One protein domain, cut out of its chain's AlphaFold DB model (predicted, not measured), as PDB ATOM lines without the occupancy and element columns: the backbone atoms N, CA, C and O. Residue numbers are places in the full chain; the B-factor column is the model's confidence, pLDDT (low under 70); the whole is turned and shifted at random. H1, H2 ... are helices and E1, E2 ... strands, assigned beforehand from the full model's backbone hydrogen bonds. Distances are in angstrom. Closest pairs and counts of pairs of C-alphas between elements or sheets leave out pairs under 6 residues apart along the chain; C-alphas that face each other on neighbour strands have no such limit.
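AT A GLANCE: This is residues 1077 to 1167 of the 1168 residues of the protein "Prepilin-type N-terminal cleavage/methylation domain-containing protein" of Ruminococcus sp. OM06-36AC (UniProt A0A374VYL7). The domain is a small sandwich, two strongly twisted three-stranded sheets face to face, with E1, E6 and E4 in one and E2, E3 and E5 in the other, their strands nearly aligned at 16 degrees. A one-turn helix, H1, sits beside the strands of the first sheet, and the long link 1129 to 1144 loops out from E4 before E5. The printed part has 91 residues, with one named helix and six named strands in the order E1 H1 E2 E3 E4 E5 E6; of the 49 residues in named elements strands hold 45, the class being mostly strand; sheet E1 E6 E4 is mixed, sheet E2 E3 E5 all antiparallel. It is compact, with a radius of gyration of the C-alphas of 12.8 A and spans of 38 by 27 by 24 A.

IN THESE COORDINATES: E1, residues 1081 to 1085, begins at C-alpha (212.246, 152.233, 160.653). H1 is 1089 to 1092, E2 1093 to 1097, E3 1107 to 1114, 23.3 A long, and E4 1118 to 1128, 21.4 A. E5 is 1145 to 1149; E6, 1156 to 1166, 27.9 A, ends at (225.545, 124.319, 163.838).

HOW THE PARTS SIT: E1 is parallel to E6, N 1159 and O 1084 being 2.8 A apart. E4 is antiparallel to E6, with N 1125 and O 1162 at 2.9 A; E4 bends by 99 degrees at 1122, E6 by 67 degrees at 1163. The hairpin E2 and E3 has N 1094 and O 1113 at 2.8 A. E3 and E5 are antiparallel, with N 1110 and O 1146 at 2.9 A. H1 stands at the level of sheet E1 E6 E4, height 2.8 A; its closest C-alphas to E6 are Ser 1089 and Val 1161, 5.6 A. H1 is too short for an O i to N i+4 pair; its one O i to N i+3 pair is within range. E1 and E5 are apart.

THE WHOLE: The C-alphas of Lys 1152 and Ala 1167, the two farthest apart, are 38.9 A apart. The printed part has no cut; the link E4 to E5 is long. Mean pLDDT of the printed part is 80.0; residues 1080, 1122, 1136, 1151 to 1154 and 1167 are under 70.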
ATOM      1  N   SER A1077     218.893 150.963 161.506       76.38
ATOM      2  CA  SER A1077     217.775 151.893 161.693       76.38
ATOM      3  C   SER A1077     217.951 153.115 160.794       76.38
ATOM      4  O   SER A1077     219.022 153.717 160.782       76.38
ATOM      5  N   GLU A1078     216.907 153.486 160.054       74.00
ATOM      6  CA  GLU A1078     216.884 154.684 159.210       74.00
ATOM      7  C   GLU A1078     215.475 155.295 159.202       74.00
ATOM      8  O   GLU A1078     214.479 154.579 159.107       74.00
ATOM      9  N   ASN A1079     215.373 156.625 159.317       72.50
ATOM     10  CA  ASN A1079     214.107 157.377 159.267       72.50
ATOM     11  C   ASN A1079     212.990 156.836 160.194       72.50
ATOM     12  O   ASN A1079     211.805 156.907 159.871       72.50
ATOM     13  N   GLY A1080     213.364 156.286 161.355       68.75
ATOM     14  CA  GLY A1080     212.431 155.705 162.330       68.75
ATOM     15  C   GLY A1080     211.917 154.303 161.981       68.75
ATOM     16  O   GLY A1080     211.031 153.805 162.674       68.75
ATOM     17  N   LYS A1081     212.458 153.656 160.940       74.75
ATOM     18  CA  LYS A1081     212.246 152.233 160.653       74.75
ATOM     19  C   LYS A1081     213.452 151.422 161.120       74.75
ATOM     20  O   LYS A1081     214.568 151.646 160.657       74.75
ATOM     21  N   ASN A1082     213.214 150.460 162.005       80.69
ATOM     22  CA  ASN A1082     214.227 149.544 162.522       80.69
ATOM     23  C   ASN A1082     214.152 148.212 161.770       80.69
ATOM     24  O   ASN A1082     213.061 147.686 161.543       80.69
ATOM     25  N   VAL A1083     215.302 147.633 161.426       83.81
ATOM     26  CA  VAL A1083     215.391 146.295 160.828       83.81
ATOM     27  C   VAL A1083     216.421 145.474 161.607       83.81
ATOM     28  O   VAL A1083     217.516 145.946 161.916       83.81
ATOM     29  N   GLY A1084     216.074 144.243 161.977       80.38
ATOM     30  CA  GLY A1084     216.912 143.400 162.833       80.38
ATOM     31  C   GLY A1084     216.605 141.920 162.672       80.38
ATOM     32  O   GLY A1084     215.521 141.557 162.229       80.38
ATOM     33  N   LEU A1085     217.556 141.061 163.033       83.19
ATOM     34  CA  LEU A1085     217.282 139.633 163.208       83.19
ATOM     35  C   LEU A1085     216.591 139.421 164.563       83.19
ATOM     36  O   LEU A1085     216.874 140.146 165.516       83.19
ATOM     37  N   ASP A1086     215.726 138.417 164.687       82.44
ATOM     38  CA  ASP A1086     215.297 137.965 166.017       82.44
ATOM     39  C   ASP A1086     216.456 137.298 166.788       82.44
ATOM     40  O   ASP A1086     217.466 136.900 166.207       82.44
ATOM     41  N   GLU A1087     216.294 137.135 168.103       77.56
ATOM     42  CA  GLU A1087     217.321 136.591 169.005       77.56
ATOM     43  C   GLU A1087     217.804 135.174 168.614       77.56
ATOM     44  O   GLU A1087     218.986 134.863 168.770       77.56
ATOM     45  N   SER A1088     216.938 134.332 168.034       78.00
ATOM     46  CA  SER A1088     217.299 132.977 167.589       78.00
ATOM     47  C   SER A1088     218.037 132.973 166.245       78.00
ATOM     48  O   SER A1088     219.068 132.309 166.114       78.00
ATOM     49  N   SER A1089     217.595 133.782 165.275       83.31
ATOM     50  CA  SER A1089     218.296 133.951 163.992       83.31
ATOM     51  C   SER A1089     219.655 134.628 164.176       83.31
ATOM     52  O   SER A1089     220.652 134.228 163.568       83.31
ATOM     53  N   ALA A1090     219.726 135.616 165.073       81.50
ATOM     54  CA  ALA A1090     220.948 136.320 165.436       81.50
ATOM     55  C   ALA A1090     221.980 135.422 166.139       81.50
ATOM     56  O   ALA A1090     223.159 135.774 166.162       81.50
ATOM     57  N   ALA A1091     221.600 134.263 166.688       80.19
ATOM     58  CA  ALA A1091     222.560 133.322 167.262       80.19
ATOM     59  C   ALA A1091     223.423 132.641 166.181       80.19
ATOM     60  O   ALA A1091     224.639 132.533 166.347       80.19
ATOM     61  N   GLY A1092     222.813 132.224 165.062       78.50
ATOM     62  CA  GLY A1092     223.476 131.449 164.003       78.50
ATOM     63  C   GLY A1092     223.851 132.222 162.730       78.50
ATOM     64  O   GLY A1092     224.700 131.756 161.970       78.50
ATOM     65  N   CYS A1093     223.276 133.405 162.493       82.44
ATOM     66  CA  CYS A1093     223.510 134.205 161.286       82.44
ATOM     67  C   CYS A1093     223.895 135.663 161.575       82.44
ATOM     68  O   CYS A1093     223.623 136.221 162.637       82.44
ATOM     69  N   ASN A1094     224.538 136.273 160.579       83.75
ATOM     70  CA  ASN A1094     224.694 137.710 160.401       83.75
ATOM     71  C   ASN A1094     223.776 138.178 159.261       83.75
ATOM     72  O   ASN A1094     223.494 137.416 158.331       83.75
ATOM     73  N   ILE A1095     223.384 139.448 159.308       87.06
ATOM     74  CA  ILE A1095     222.694 140.153 158.229       87.06
ATOM     75  C   ILE A1095     223.523 141.373 157.817       87.06
ATOM     76  O   ILE A1095     224.108 142.036 158.674       87.06
ATOM     77  N   THR A1096     223.561 141.662 156.519       85.94
ATOM     78  CA  THR A1096     224.163 142.877 155.956       85.94
ATOM     79  C   THR A1096     223.128 143.552 155.071       85.94
ATOM     80  O   THR A1096     222.587 142.901 154.176       85.94
ATOM     81  N   PHE A1097     222.849 144.830 155.305       88.62
ATOM     82  CA  PHE A1097     221.937 145.629 154.484       88.62
ATOM     83  C   PHE A1097     222.693 146.355 153.365       88.62
ATOM     84  O   PHE A1097     223.913 146.511 153.434       88.62
ATOM     85  N   SER A1098     221.971 146.786 152.333       83.00
ATOM     86  CA  SER A1098     222.441 147.856 151.447       83.00
ATOM     87  C   SER A1098     222.307 149.218 152.141       83.00
ATOM     88  O   SER A1098     221.409 149.391 152.960       83.00
ATOM     89  N   ASP A1099     223.140 150.184 151.748       74.69
ATOM     90  CA  ASP A1099     222.940 151.608 152.047       74.69
ATOM     91  C   ASP A1099     222.330 152.311 150.810       74.69
ATOM     92  O   ASP A1099     222.849 152.113 149.704       74.69
ATOM     93  N   PRO A1100     221.274 153.142 150.946       76.44
ATOM     94  CA  PRO A1100     220.448 153.342 152.144       76.44
ATOM     95  C   PRO A1100     219.624 152.091 152.505       76.44
ATOM     96  O   PRO A1100     219.352 151.243 151.648       76.44
ATOM     97  N   LEU A1101     219.198 152.000 153.769       82.81
ATOM     98  CA  LEU A1101     218.502 150.839 154.341       82.81
ATOM     99  C   LEU A1101     217.148 150.600 153.664       82.81
ATOM    100  O   LEU A1101     216.734 149.455 153.480       82.81
ATOM    101  N   PHE A1102     216.478 151.682 153.264       85.62
ATOM    102  CA  PHE A1102     215.370 151.651 152.315       85.62
ATOM    103  C   PHE A1102     215.672 152.605 151.158       85.62
ATOM    104  O   PHE A1102     215.971 153.775 151.381       85.62
ATOM    105  N   ASN A1103     215.554 152.128 149.917       80.94
ATOM    106  CA  ASN A1103     215.675 152.996 148.741       80.94
ATOM    107  C   ASN A1103     214.443 153.910 148.566       80.94
ATOM    108  O   ASN A1103     213.429 153.741 149.245       80.94
ATOM    109  N   ASP A1104     214.487 154.825 147.593       77.00
ATOM    110  CA  ASP A1104     213.397 155.781 147.313       77.00
ATOM    111  C   ASP A1104     212.055 155.111 146.940       77.00
ATOM    112  O   ASP A1104     210.989 155.707 147.073       77.00
ATOM    113  N   SER A1105     212.087 153.840 146.515       75.19
ATOM    114  CA  SER A1105     210.897 153.005 146.271       75.19
ATOM    115  C   SER A1105     210.379 152.282 147.528       75.19
ATOM    116  O   SER A1105     209.457 151.469 147.446       75.19
ATOM    117  N   GLY A1106     210.969 152.544 148.697       79.25
ATOM    118  CA  GLY A1106     210.603 151.951 149.981       79.25
ATOM    119  C   GLY A1106     211.041 150.496 150.171       79.25
ATOM    120  O   GLY A1106     210.454 149.817 151.021       79.25
ATOM    121  N   VAL A1107     212.024 150.011 149.401       84.00
ATOM    122  CA  VAL A1107     212.520 148.621 149.412       84.00
ATOM    123  C   VAL A1107     213.800 148.499 150.239       84.00
ATOM    124  O   VAL A1107     214.760 149.228 149.991       84.00
ATOM    125  N   CYS A1108     213.833 147.544 151.171       86.94
ATOM    126  CA  CYS A1108     215.039 147.144 151.901       86.94
ATOM    127  C   CYS A1108     215.674 145.916 151.237       86.94
ATOM    128  O   CYS A1108     214.993 144.911 151.023       86.94
ATOM    129  N   TYR A1109     216.981 145.981 150.965       87.75
ATOM    130  CA  TYR A1109     217.792 144.889 150.410       87.75
ATOM    131  C   TYR A1109     218.796 144.381 151.446       87.75
ATOM    132  O   TYR A1109     219.449 145.178 152.119       87.75
ATOM    133  N   PHE A1110     218.945 143.059 151.564       90.25
ATOM    134  CA  PHE A1110     219.815 142.445 152.567       90.25
ATOM    135  C   PHE A1110     220.380 141.083 152.147       90.25
ATOM    136  O   PHE A1110     219.760 140.329 151.397       90.25
ATOM    137  N   THR A1111     221.546 140.738 152.686       87.81
ATOM    138  CA  THR A1111     222.213 139.440 152.523       87.81
ATOM    139  C   THR A1111     222.317 138.747 153.878       87.81
ATOM    140  O   THR A1111     222.696 139.372 154.868       87.81
ATOM    141  N   ILE A1112     222.023 137.446 153.928       88.06
ATOM    142  CA  ILE A1112     222.197 136.609 155.124       88.06
ATOM    143  C   ILE A1112     223.495 135.807 154.972       88.06
ATOM    144  O   ILE A1112     223.747 135.216 153.926       88.06
ATOM    145  N   THR A1113     224.330 135.782 156.011       84.06
ATOM    146  CA  THR A1113     225.593 135.019 156.052       84.06
ATOM    147  C   THR A1113     225.627 134.166 157.325       84.06
ATOM    148  O   THR A1113     225.289 134.684 158.391       84.06
ATOM    149  N   PRO A1114     226.012 132.877 157.284       84.81
ATOM    150  CA  PRO A1114     226.094 132.065 158.495       84.81
ATOM    151  C   PRO A1114     227.288 132.504 159.354       84.81
ATOM    152  O   PRO A1114     228.326 132.928 158.839       84.81
ATOM    153  N   LYS A1115     227.154 132.417 160.680       85.25
ATOM    154  CA  LYS A1115     228.264 132.668 161.610       85.25
ATOM    155  C   LYS A1115     229.263 131.510 161.580       85.25
ATOM    156  O   LYS A1115     228.931 130.387 161.209       85.25
ATOM    157  N   ALA A1116     230.505 131.776 161.984       79.31
ATOM    158  CA  ALA A1116     231.528 130.737 162.073       79.31
ATOM    159  C   ALA A1116     231.067 129.609 163.018       79.31
ATOM    160  O   ALA A1116     230.682 129.876 164.155       79.31
ATOM    161  N   GLY A1117     231.090 128.364 162.534       78.25
ATOM    162  CA  GLY A1117     230.524 127.211 163.246       78.25
ATOM    163  C   GLY A1117     229.037 126.946 162.974       78.25
ATOM    164  O   GLY A1117     228.471 126.073 163.624       78.25
ATOM    165  N   TYR A1118     228.411 127.642 162.018       82.88
ATOM    166  CA  TYR A1118     227.038 127.404 161.558       82.88
ATOM    167  C   TYR A1118     226.971 127.223 160.033       82.88
ATOM    168  O   TYR A1118     227.833 127.690 159.287       82.88
ATOM    169  N   THR A1119     225.915 126.557 159.569       79.88
ATOM    170  CA  THR A1119     225.541 126.359 158.165       79.88
ATOM    171  C   THR A1119     224.094 126.791 157.940       79.88
ATOM    172  O   THR A1119     223.231 126.593 158.796       79.88
ATOM    173  N   LEU A1120     223.817 127.350 156.763       80.44
ATOM    174  CA  LEU A1120     222.459 127.481 156.229       80.44
ATOM    175  C   LEU A1120     222.162 126.260 155.355       80.44
ATOM    176  O   LEU A1120     223.022 125.838 154.584       80.44
ATOM    177  N   SER A1121     220.955 125.713 155.465       77.25
ATOM    178  CA  SER A1121     220.426 124.735 154.507       77.25
ATOM    179  C   SER A1121     220.269 125.364 153.118       77.25
ATOM    180  O   SER A1121     219.825 126.506 153.028       77.25
ATOM    181  N   ASP A1122     220.505 124.610 152.039       68.12
ATOM    182  CA  ASP A1122     220.271 125.057 150.649       68.12
ATOM    183  C   ASP A1122     218.815 125.502 150.379       68.12
ATOM    184  O   ASP A1122     218.529 126.159 149.378       68.12
ATOM    185  N   SER A1123     217.885 125.145 151.271       70.31
ATOM    186  CA  SER A1123     216.461 125.490 151.217       70.31
ATOM    187  C   SER A1123     215.985 126.282 152.449       70.31
ATOM    188  O   SER A1123     214.876 126.051 152.939       70.31
ATOM    189  N   TYR A1124     216.830 127.162 152.999       82.69
ATOM    190  CA  TYR A1124     216.455 128.040 154.115       82.69
ATOM    191  C   TYR A1124     215.276 128.967 153.761       82.69
ATOM    192  O   TYR A1124     215.092 129.367 152.611       82.69
ATOM    193  N   THR A1125     214.457 129.303 154.760       83.06
ATOM    194  CA  THR A1125     213.254 130.139 154.609       83.06
ATOM    195  C   THR A1125     213.414 131.440 155.388       83.06
ATOM    196  O   THR A1125     213.812 131.422 156.549       83.06
ATOM    197  N   VAL A1126     213.084 132.569 154.757       86.81
ATOM    198  CA  VAL A1126     213.177 133.907 155.361       86.81
ATOM    199  C   VAL A1126     211.782 134.466 155.608       86.81
ATOM    200  O   VAL A1126     210.909 134.382 154.741       86.81
ATOM    201  N   LYS A1127     211.571 135.056 156.784       86.25
ATOM    202  CA  LYS A1127     210.317 135.708 157.181       86.25
ATOM    203  C   LYS A1127     210.581 137.126 157.670       86.25
ATOM    204  O   LYS A1127     211.648 137.388 158.220       86.25
ATOM    205  N   VAL A1128     209.609 138.015 157.498       85.50
ATOM    206  CA  VAL A1128     209.622 139.381 158.044       85.50
ATOM    207  C   VAL A1128     208.345 139.562 158.859       85.50
ATOM    208  O   VAL A1128     207.239 139.502 158.323       85.50
ATOM    209  N   GLY A1129     208.486 139.695 160.178       78.44
ATOM    210  CA  GLY A1129     207.365 139.545 161.105       78.44
ATOM    211  C   GLY A1129     206.704 138.171 160.937       78.44
ATOM    212  O   GLY A1129     207.339 137.137 161.142       78.44
ATOM    213  N   THR A1130     205.431 138.157 160.540       71.81
ATOM    214  CA  THR A1130     204.660 136.933 160.259       71.81
ATOM    215  C   THR A1130     204.649 136.514 158.785       71.81
ATOM    216  O   THR A1130     204.146 135.435 158.473       71.81
ATOM    217  N   GLU A1131     205.159 137.335 157.864       76.31
ATOM    218  CA  GLU A1131     205.100 137.071 156.419       76.31
ATOM    219  C   GLU A1131     206.315 136.274 155.933       76.31
ATOM    220  O   GLU A1131     207.446 136.540 156.335       76.31
ATOM    221  N   VAL A1132     206.098 135.301 155.042       83.75
ATOM    222  CA  VAL A1132     207.162 134.461 154.465       83.75
ATOM    223  C   VAL A1132     207.576 135.015 153.103       83.75
ATOM    224  O   VAL A1132     206.747 135.105 152.197       83.75
ATOM    225  N   LEU A1133     208.856 135.354 152.932       83.88
ATOM    226  CA  LEU A1133     209.371 135.875 151.665       83.88
ATOM    227  C   LEU A1133     209.489 134.757 150.622       83.88
ATOM    228  O   LEU A1133     210.028 133.682 150.889       83.88
ATOM    229  N   SER A1134     209.029 135.017 149.398       78.81
ATOM    230  CA  SER A1134     209.108 134.034 148.316       78.81
ATOM    231  C   SER A1134     210.435 134.139 147.572       78.81
ATOM    232  O   SER A1134     210.706 135.155 146.938       78.81
ATOM    233  N   ALA A1135     211.219 133.059 147.528       73.06
ATOM    234  CA  ALA A1135     212.470 132.999 146.759       73.06
ATOM    235  C   ALA A1135     212.304 133.280 145.244       73.06
ATOM    236  O   ALA A1135     213.292 133.500 144.548       73.06
ATOM    237  N   LYS A1136     211.067 133.288 144.718       69.94
ATOM    238  CA  LYS A1136     210.755 133.686 143.335       69.94
ATOM    239  C   LYS A1136     210.544 135.200 143.167       69.94
ATOM    240  O   LYS A1136     210.833 135.727 142.098       69.94
ATOM    241  N   ASN A1137     210.025 135.878 144.194       73.94
ATOM    242  CA  ASN A1137     209.546 137.266 144.106       73.94
ATOM    243  C   ASN A1137     210.362 138.253 144.969       73.94
ATOM    244  O   ASN A1137     210.275 139.455 144.749       73.94
ATOM    245  N   ASN A1138     211.123 137.749 145.945       87.00
ATOM    246  CA  ASN A1138     211.792 138.507 147.010       87.00
ATOM    247  C   ASN A1138     213.292 138.182 147.133       87.00
ATOM    248  O   ASN A1138     213.917 138.567 148.118       87.00
ATOM    249  N   TYR A1139     213.875 137.454 146.175       84.38
ATOM    250  CA  TYR A1139     215.294 137.090 146.172       84.38
ATOM    251  C   TYR A1139     215.918 137.317 144.793       84.38
ATOM    252  O   TYR A1139     215.405 136.852 143.774       84.38
ATOM    253  N   ASN A1140     217.042 138.031 144.753       79.81
ATOM    254  CA  ASN A1140     217.797 138.306 143.538       79.81
ATOM    255  C   ASN A1140     218.984 137.341 143.419       79.81
ATOM    256  O   ASN A1140     220.080 137.600 143.916       79.81
ATOM    257  N   ALA A1141     218.784 136.252 142.676       71.62
ATOM    258  CA  ALA A1141     219.807 135.232 142.444       71.62
ATOM    259  C   ALA A1141     221.075 135.732 141.709       71.62
ATOM    260  O   ALA A1141     222.055 134.993 141.653       71.62
ATOM    261  N   LYS A1142     221.093 136.959 141.154       71.62
ATOM    262  CA  LYS A1142     222.310 137.569 140.582       71.62
ATOM    263  C   LYS A1142     223.171 138.302 141.616       71.62
ATOM    264  O   LYS A1142     224.374 138.402 141.401       71.62
ATOM    265  N   THR A1143     222.581 138.829 142.694       74.06
ATOM    266  CA  THR A1143     223.305 139.584 143.739       74.06
ATOM    267  C   THR A1143     223.375 138.858 145.084       74.06
ATOM    268  O   THR A1143     224.124 139.276 145.959       74.06
ATOM    269  N   GLY A1144     222.624 137.764 145.258       77.19
ATOM    270  CA  GLY A1144     222.563 137.000 146.510       77.19
ATOM    271  C   GLY A1144     221.717 137.659 147.606       77.19
ATOM    272  O   GLY A1144     221.810 137.264 148.766       77.19
ATOM    273  N   GLN A1145     220.913 138.667 147.253       86.25
ATOM    274  CA  GLN A1145     220.163 139.495 148.201       86.25
ATOM    275  C   GLN A1145     218.679 139.133 148.255       86.25
ATOM    276  O   GLN A1145     218.029 138.958 147.222       86.25
ATOM    277  N   TRP A1146     218.130 139.117 149.464       88.12
ATOM    278  CA  TRP A1146     216.696 139.166 149.729       88.12
ATOM    279  C   TRP A1146     216.205 140.615 149.782       88.12
ATOM    280  O   TRP A1146     216.986 141.534 150.039       88.12
ATOM    281  N   PHE A1147     214.908 140.825 149.549       90.38
ATOM    282  CA  PHE A1147     214.290 142.143 149.657       90.38
ATOM    283  C   PHE A1147     212.796 142.113 150.003       90.38
ATOM    284  O   PHE A1147     212.056 141.193 149.639       90.38
ATOM    285  N   PHE A1148     212.346 143.163 150.691       88.75
ATOM    286  CA  PHE A1148     210.938 143.412 151.007       88.75
ATOM    287  C   PHE A1148     210.603 144.906 150.891       88.75
ATOM    288  O   PHE A1148     211.468 145.769 151.046       88.75
ATOM    289  N   TRP A1149     209.330 145.208 150.631       83.94
ATOM    290  CA  TRP A1149     208.796 146.570 150.637       83.94
ATOM    291  C   TRP A1149     208.344 146.945 152.048       83.94
ATOM    292  O   TRP A1149     207.663 146.162 152.709       83.94
ATOM    293  N   SER A1150     208.679 148.149 152.509       78.94
ATOM    294  CA  SER A1150     208.172 148.639 153.792       78.94
ATOM    295  C   SER A1150     206.667 148.917 153.744       78.94
ATOM    296  O   SER A1150     206.148 149.564 152.834       78.94
ATOM    297  N   ASN A1151     205.964 148.460 154.776       69.50
ATOM    298  CA  ASN A1151     204.568 148.788 155.021       69.50
ATOM    299  C   ASN A1151     204.483 150.216 155.607       69.50
ATOM    300  O   ASN A1151     205.348 150.635 156.378       69.50
ATOM    301  N   LYS A1152     203.435 150.979 155.273       58.88
ATOM    302  CA  LYS A1152     203.219 152.334 155.820       58.88
ATOM    303  C   LYS A1152     202.907 152.354 157.324       58.88
ATOM    304  O   LYS A1152     202.988 153.419 157.922       58.88
ATOM    305  N   ILE A1153     202.536 151.212 157.911       60.34
ATOM    306  CA  ILE A1153     202.087 151.092 159.309       60.34
ATOM    307  C   ILE A1153     203.150 150.435 160.212       60.34
ATOM    308  O   ILE A1153     203.160 150.695 161.411       60.34
ATOM    309  N   MET A1154     204.069 149.618 159.672       64.00
ATOM    310  CA  MET A1154     205.121 148.980 160.479       64.00
ATOM    311  C   MET A1154     206.390 149.838 160.563       64.00
ATOM    312  O   MET A1154     206.961 150.231 159.541       64.00
ATOM    313  N   THR A1155     206.848 150.068 161.794       75.25
ATOM    314  CA  THR A1155     208.137 150.689 162.143       75.25
ATOM    315  C   THR A1155     209.253 149.662 162.332       75.25
ATOM    316  O   THR A1155     210.396 149.938 161.989       75.25
ATOM    317  N   ASP A1156     208.933 148.467 162.830       79.12
ATOM    318  CA  ASP A1156     209.921 147.485 163.283       79.12
ATOM    319  C   ASP A1156     209.818 146.179 162.488       79.12
ATOM    320  O   ASP A1156     208.820 145.459 162.550       79.12
ATOM    321  N   TYR A1157     210.874 145.858 161.740       82.88
ATOM    322  CA  TYR A1157     210.939 144.716 160.829       82.88
ATOM    323  C   TYR A1157     211.893 143.658 161.382       82.88
ATOM    324  O   TYR A1157     213.105 143.696 161.159       82.88
ATOM    325  N   THR A1158     211.333 142.704 162.125       86.44
ATOM    326  CA  THR A1158     212.087 141.556 162.650       86.44
ATOM    327  C   THR A1158     212.184 140.468 161.583       86.44
ATOM    328  O   THR A1158     211.161 139.993 161.091       86.44
ATOM    329  N   ILE A1159     213.404 140.073 161.227       87.81
ATOM    330  CA  ILE A1159     213.710 139.067 160.210       87.81
ATOM    331  C   ILE A1159     214.029 137.735 160.896       87.81
ATOM    332  O   ILE A1159     214.935 137.666 161.729       87.81
ATOM    333  N   HIS A1160     213.306 136.681 160.513       87.69
ATOM    334  CA  HIS A1160     213.509 135.315 160.999       87.69
ATOM    335  C   HIS A1160     214.031 134.404 159.882       87.69
ATOM    336  O   HIS A1160     213.582 134.505 158.736       87.69
ATOM    337  N   VAL A1161     214.980 133.520 160.203       87.12
ATOM    338  CA  VAL A1161     215.671 132.651 159.239       87.12
ATOM    339  C   VAL A1161     215.594 131.190 159.693       87.12
ATOM    340  O   VAL A1161     216.346 130.736 160.553       87.12
ATOM    341  N   GLU A1162     214.695 130.428 159.078       84.75
ATOM    342  CA  GLU A1162     214.512 129.001 159.351       84.75
ATOM    343  C   GLU A1162     215.457 128.163 158.480       84.75
ATOM    344  O   GLU A1162     215.510 128.330 157.261       84.75
ATOM    345  N   GLY A1163     216.185 127.227 159.099       78.31
ATOM    346  CA  GLY A1163     217.168 126.375 158.413       78.31
ATOM    347  C   GLY A1163     218.636 126.712 158.700       78.31
ATOM    348  O   GLY A1163     219.505 126.276 157.946       78.31
ATOM    349  N   VAL A1164     218.916 127.460 159.773       79.31
ATOM    350  CA  VAL A1164     220.270 127.645 160.322       79.31
ATOM    351  C   VAL A1164     220.572 126.533 161.332       79.31
ATOM    352  O   VAL A1164     219.808 126.327 162.273       79.31
ATOM    353  N   SER A1165     221.693 125.832 161.175       78.44
ATOM    354  CA  SER A1165     222.158 124.785 162.099       78.44
ATOM    355  C   SER A1165     223.629 124.982 162.467       78.44
ATOM    356  O   SER A1165     224.367 125.555 161.668       78.44
ATOM    357  N   PRO A1166     224.111 124.484 163.619       76.38
ATOM    358  CA  PRO A1166     225.545 124.319 163.838       76.38
ATOM    359  C   PRO A1166     226.175 123.468 162.724       76.38
ATOM    360  O   PRO A1166     225.560 122.509 162.252       76.38
ATOM    361  N   ALA A1167     227.390 123.818 162.311       69.38
ATOM    362  CA  ALA A1167     228.194 123.017 161.396       69.38
ATOM    363  C   ALA A1167     228.670 121.733 162.104       69.38
ATOM    364  O   ALA A1167     229.020 121.779 163.286       69.38
TER     365      ALA A1167